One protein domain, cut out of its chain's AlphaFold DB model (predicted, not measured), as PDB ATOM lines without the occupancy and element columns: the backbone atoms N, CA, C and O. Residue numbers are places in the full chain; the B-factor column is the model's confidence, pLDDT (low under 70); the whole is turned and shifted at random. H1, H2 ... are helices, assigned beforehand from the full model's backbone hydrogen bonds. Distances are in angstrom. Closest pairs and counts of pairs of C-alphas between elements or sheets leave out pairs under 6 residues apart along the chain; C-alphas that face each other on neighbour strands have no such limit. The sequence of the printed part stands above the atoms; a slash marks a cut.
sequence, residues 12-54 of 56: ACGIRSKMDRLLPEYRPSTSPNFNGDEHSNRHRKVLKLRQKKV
ATOM      1  N   ALA A  12     178.081 224.085 199.412       67.19
ATOM      2  CA  ALA A  12     176.736 223.641 199.805       67.19
ATOM      3  C   ALA A  12     176.501 223.665 201.333       67.19
ATOM      4  O   ALA A  12     175.403 223.957 201.806       67.19
ATOM      5  N   CYS A  13     177.537 223.371 202.117       68.31
ATOM      6  CA  CYS A  13     177.524 223.383 203.577       68.31
ATOM      7  C   CYS A  13     177.468 224.823 204.117       68.31
ATOM      8  O   CYS A  13     176.778 225.083 205.099       68.31
ATOM      9  N   GLY A  14     178.140 225.758 203.440       69.44
ATOM     10  CA  GLY A  14     178.122 227.191 203.729       69.44
ATOM     11  C   GLY A  14     176.731 227.793 203.577       69.44
ATOM     12  O   GLY A  14     176.280 228.522 204.459       69.44
ATOM     13  N   ILE A  15     176.008 227.416 202.516       70.69
ATOM     14  CA  ILE A  15     174.605 227.814 202.331       70.69
ATOM     15  C   ILE A  15     173.726 227.266 203.467       70.69
ATOM     16  O   ILE A  15     172.939 228.013 204.040       70.69
ATOM     17  N   ARG A  16     173.898 225.995 203.863       67.19
ATOM     18  CA  ARG A  16     173.124 225.390 204.969       67.19
ATOM     19  C   ARG A  16     173.411 226.028 206.327       67.19
ATOM     20  O   ARG A  16     172.478 226.205 207.102       67.19
ATOM     21  N   SER A  17     174.665 226.393 206.600       67.50
ATOM     22  CA  SER A  17     175.040 227.088 207.837       67.50
ATOM     23  C   SER A  17     174.429 228.481 207.930       67.50
ATOM     24  O   SER A  17     174.049 228.883 209.020       67.50
ATOM     25  N   LYS A  18     174.299 229.205 206.809       65.62
ATOM     26  CA  LYS A  18     173.603 230.503 206.779       65.62
ATOM     27  C   LYS A  18     172.088 230.384 206.989       65.62
ATOM     28  O   LYS A  18     171.445 231.379 207.280       65.62
ATOM     29  N   MET A  19     171.529 229.187 206.818       71.12
ATOM     30  CA  MET A  19     170.101 228.900 206.973       71.12
ATOM     31  C   MET A  19     169.768 228.221 208.312       71.12
ATOM     32  O   MET A  19     168.666 227.696 208.438       71.12
ATOM     33  N   ASP A  20     170.713 228.138 209.257       67.56
ATOM     34  CA  ASP A  20     170.564 227.397 210.528       67.56
ATOM     35  C   ASP A  20     170.190 225.906 210.365       67.56
ATOM     36  O   ASP A  20     169.725 225.238 211.285       67.56
ATOM     37  N   ARG A  21     170.432 225.326 209.182       75.69
ATOM     38  CA  ARG A  21     170.138 223.911 208.872       75.69
ATOM     39  C   ARG A  21     171.382 223.031 208.919       75.69
ATOM     40  O   ARG A  21     171.459 222.007 208.230       75.69
ATOM     41  N   LEU A  22     172.401 223.455 209.659       75.19
ATOM     42  CA  LEU A  22     173.623 222.680 209.809       75.19
ATOM     43  C   LEU A  22     173.427 221.601 210.879       75.19
ATOM     44  O   LEU A  22     172.777 221.823 211.892       75.19
ATOM     45  N   LEU A  23     173.976 220.414 210.631       81.88
ATOM     46  CA  LEU A  23     173.923 219.324 211.600       81.88
ATOM     47  C   LEU A  23     174.794 219.651 212.825       81.88
ATOM     48  O   LEU A  23     175.853 220.252 212.639       81.88
ATOM     49  N   PRO A  24     174.410 219.223 214.040       82.31
ATOM     50  CA  PRO A  24     175.179 219.490 215.258       82.31
ATOM     51  C   PRO A  24     176.568 218.830 215.250       82.31
ATOM     52  O   PRO A  24     177.503 219.350 215.852       82.31
ATOM     53  N   GLU A  25     176.750 217.728 214.514       86.25
ATOM     54  CA  GLU A  25     178.056 217.079 214.315       86.25
ATOM     55  C   GLU A  25     178.958 217.859 213.342       86.25
ATOM     56  O   GLU A  25     180.122 217.515 213.118       86.25
ATOM     57  N   TYR A  26     178.437 218.912 212.717       84.00
ATOM     58  CA  TYR A  26     179.233 219.788 211.883       84.00
ATOM     59  C   TYR A  26     179.908 220.851 212.748       84.00
ATOM     60  O   TYR A  26     179.252 221.733 213.296       84.00
ATOM     61  N   ARG A  27     181.244 220.832 212.804       83.75
ATOM     62  CA  ARG A  27     182.015 221.872 213.495       83.75
ATOM     63  C   ARG A  27     183.337 222.159 212.780       83.75
ATOM     64  O   ARG A  27     184.012 221.211 212.372       83.75
ATOM     65  N   PRO A  28     183.726 223.434 212.609       77.00
ATOM     66  CA  PRO A  28     185.045 223.793 212.094       77.00
ATOM     67  C   PRO A  28     186.161 223.286 213.013       77.00
ATOM     68  O   PRO A  28     186.024 223.359 214.231       77.00
ATOM     69  N   SER A  29     187.282 222.843 212.438       76.06
ATOM     70  CA  SER A  29     188.472 222.420 213.200       76.06
ATOM     71  C   SER A  29     189.148 223.554 213.973       76.06
ATOM     72  O   SER A  29     189.933 223.283 214.868       76.06
ATOM     73  N   THR A  30     188.831 224.807 213.645       73.06
ATOM     74  CA  THR A  30     189.280 226.005 214.368       73.06
ATOM     75  C   THR A  30     188.431 226.303 215.607       73.06
ATOM     76  O   THR A  30     188.806 227.138 216.422       73.06
ATOM     77  N   SER A  31     187.286 225.629 215.779       75.81
ATOM     78  CA  SER A  31     186.423 225.863 216.934       75.81
ATOM     79  C   SER A  31     187.099 225.371 218.219       75.81
ATOM     80  O   SER A  31     187.566 224.232 218.245       75.81
ATOM     81  N   PRO A  32     187.071 226.147 219.318       79.56
ATOM     82  CA  PRO A  32     187.733 225.771 220.568       79.56
ATOM     83  C   PRO A  32     187.176 224.489 221.209       79.56
ATOM     84  O   PRO A  32     187.903 223.813 221.921       79.56
ATOM     85  N   ASN A  33     185.926 224.102 220.910       81.38
ATOM     86  CA  ASN A  33     185.355 222.820 221.359       81.38
ATOM     87  C   ASN A  33     185.234 221.813 220.199       81.38
ATOM     88  O   ASN A  33     184.299 221.009 220.153       81.38
ATOM     89  N   PHE A  34     186.114 221.900 219.198       82.88
ATOM     90  CA  PHE A  34     186.189 220.892 218.151       82.88
ATOM     91  C   PHE A  34     186.698 219.572 218.736       82.88
ATOM     92  O   PHE A  34     187.781 219.502 219.302       82.88
ATOM     93  N   ASN A  35     185.918 218.514 218.543       84.69
ATOM     94  CA  ASN A  35     186.296 217.152 218.900       84.69
ATOM     95  C   ASN A  35     186.290 216.311 217.622       84.69
ATOM     96  O   ASN A  35     185.251 216.220 216.977       84.69
ATOM     97  N   GLY A  36     187.422 215.721 217.235       84.06
ATOM     98  CA  GLY A  36     187.556 214.977 215.975       84.06
ATOM     99  C   GLY A  36     186.744 213.677 215.901       84.06
ATOM    100  O   GLY A  36     186.486 213.194 214.785       84.06
ATOM    101  N   ASP A  37     186.339 213.150 217.060       84.44
ATOM    102  CA  ASP A  37     185.514 211.945 217.209       84.44
ATOM    103  C   ASP A  37     184.014 212.236 217.151       84.44
ATOM    104  O   ASP A  37     183.225 211.359 216.812       84.44
ATOM    105  N   GLU A  38     183.612 213.477 217.421       84.62
ATOM    106  CA  GLU A  38     182.204 213.888 217.428       84.62
ATOM    107  C   GLU A  38     181.856 214.888 216.333       84.62
ATOM    108  O   GLU A  38     180.696 214.989 215.934       84.62
ATOM    109  N   HIS A  39     182.856 215.610 215.835       87.38
ATOM    110  CA  HIS A  39     182.687 216.709 214.913       87.38
ATOM    111  C   HIS A  39     183.578 216.597 213.679       87.38
ATOM    112  O   HIS A  39     184.657 215.996 213.665       87.38
ATOM    113  N   SER A  40     183.125 217.224 212.600       85.06
ATOM    114  CA  SER A  40     183.893 217.325 211.368       85.06
ATOM    115  C   SER A  40     183.503 218.559 210.562       85.06
ATOM    116  O   SER A  40     182.338 218.946 210.520       85.06
ATOM    117  N   ASN A  41     184.473 219.122 209.841       77.44
ATOM    118  CA  ASN A  41     184.254 220.176 208.850       77.44
ATOM    119  C   ASN A  41     183.963 219.622 207.437       77.44
ATOM    120  O   ASN A  41     183.757 220.379 206.494       77.44
ATOM    121  N   ARG A  42     183.951 218.291 207.268       80.62
ATOM    122  CA  ARG A  42     183.622 217.603 206.009       80.62
ATOM    123  C   ARG A  42     182.260 216.929 206.092       80.62
ATOM    124  O   ARG A  42     182.081 216.013 206.898       80.62
ATOM    125  N   HIS A  43     181.362 217.273 205.168       81.00
ATOM    126  CA  HIS A  43     179.996 216.741 205.098       81.00
ATOM    127  C   HIS A  43     179.917 215.205 205.142       81.00
ATOM    128  O   HIS A  43     179.182 214.647 205.951       81.00
ATOM    129  N   ARG A  44     180.724 214.503 204.332       83.88
ATOM    130  CA  ARG A  44     180.744 213.028 204.314       83.88
ATOM    131  C   ARG A  44     181.079 212.423 205.680       83.88
ATOM    132  O   ARG A  44     180.510 211.398 206.033       83.88
ATOM    133  N   LYS A  45     181.998 213.029 206.438       85.19
ATOM    134  CA  LYS A  45     182.370 212.538 207.773       85.19
ATOM    135  C   LYS A  45     181.293 212.890 208.805       85.19
ATOM    136  O   LYS A  45     180.959 212.021 209.593       85.19
ATOM    137  N   VAL A  46     180.673 214.070 208.726       84.75
ATOM    138  CA  VAL A  46     179.510 214.451 209.559       84.75
ATOM    139  C   VAL A  46     178.367 213.438 209.418       84.75
ATOM    140  O   VAL A  46     177.857 212.941 210.416       84.75
ATOM    141  N   LEU A  47     178.016 213.046 208.188       85.75
ATOM    142  CA  LEU A  47     176.980 212.032 207.959       85.75
ATOM    143  C   LEU A  47     177.342 210.660 208.550       85.75
ATOM    144  O   LEU A  47     176.471 209.978 209.084       85.75
ATOM    145  N   LYS A  48     178.621 210.266 208.487       89.00
ATOM    146  CA  LYS A  48     179.111 209.027 209.113       89.00
ATOM    147  C   LYS A  48     179.057 209.095 210.641       89.00
ATOM    148  O   LYS A  48     178.655 208.125 211.268       89.00
ATOM    149  N   LEU A  49     179.458 210.221 211.230       88.31
ATOM    150  CA  LEU A  49     179.402 210.454 212.677       88.31
ATOM    151  C   LEU A  49     177.963 210.361 213.193       88.31
ATOM    152  O   LEU A  49     177.711 209.698 214.194       88.31
ATOM    153  N   ARG A  50     177.010 210.926 212.447       85.38
ATOM    154  CA  ARG A  50     175.586 210.839 212.770       85.38
ATOM    155  C   ARG A  50     175.041 209.411 212.693       85.38
ATOM    156  O   ARG A  50     174.339 208.991 213.602       85.38
ATOM    157  N   GLN A  51     175.400 208.647 211.658       85.75
ATOM    158  CA  GLN A  51     175.022 207.226 211.560       85.75
ATOM    159  C   GLN A  51     175.587 206.387 212.711       85.75
ATOM    160  O   GLN A  51     174.929 205.461 213.157       85.75
ATOM    161  N   LYS A  52     176.783 206.718 213.212       82.00
ATOM    162  CA  LYS A  52     177.356 206.054 214.391       82.00
ATOM    163  C   LYS A  52     176.659 206.435 215.702       82.00
ATOM    164  O   LYS A  52     176.664 205.632 216.624       82.00
ATOM    165  N   LYS A  53     176.122 207.658 215.805       73.06
ATOM    166  CA  LYS A  53     175.458 208.169 217.019       73.06
ATOM    167  C   LYS A  53     173.997 207.742 217.153       73.06
ATOM    168  O   LYS A  53     173.484 207.791 218.263       73.06
ATOM    169  N   VAL A  54     173.325 207.356 216.069       65.75
ATOM    170  CA  VAL A  54     171.962 206.810 216.130       65.75
ATOM    171  C   VAL A  54     172.075 205.291 216.294       65.75
ATOM    172  O   VAL A  54     172.402 204.625 215.309       65.75
TER     173      VAL A  54
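This is residues 12 to 54 of the 56 residues of an uncharacterized protein of Oryza brachyantha (UniProt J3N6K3). Two helices, the longer H2 and the short H1, stand nearly at right angles and come close only near their first residues without clearly touching, and a long loop between them, residues 19 to 42, runs through the middle of the model and swings out in a wide turn around Thr 30. The helices come near each other at one place, where H1 and H2 both begin. The printed part has 43 residues with two named helices, H1 then H2, and no named strand. Its class is all helix, though under half of the residues, 18 of 43, are in named elements. The whole is compact, with a radius of gyration of the C-alphas of 10.0 A and spans of 25 by 24 by 14 A.

H2, residues 43 to 53, is the longest helix. H1, residues 12 to 18, is close to it but not clearly touching, with 1 pair of C-alphas within 8 A. Their closest C-alphas, those of Cys 13 and His 43, are 7.2 A apart. Their centres are 16.8 A apart. Their lines are about perpendicular at 73 degrees, but only just. In both helices every O i to N i+4 pair is within hydrogen-bond range.

H2 measures 15.4 A from C-alpha 43 at (179.996, 216.741, 205.098) to C-alpha 53 at (175.458, 208.169, 217.019). H1 measures 10.3 A and begins at C-alpha 12 at (176.736, 223.641, 199.805).

The two C-alphas farthest apart, those of Thr 30 and Val 54, are 25.9 A apart. The link from H1 to H2 is long, with 24 residues. The printed part, residues 12 to 54, has no cut. The mean pLDDT of the printed part is 78.8, and residues 12 to 14, 16 to 18, 20 and 54 are under 70.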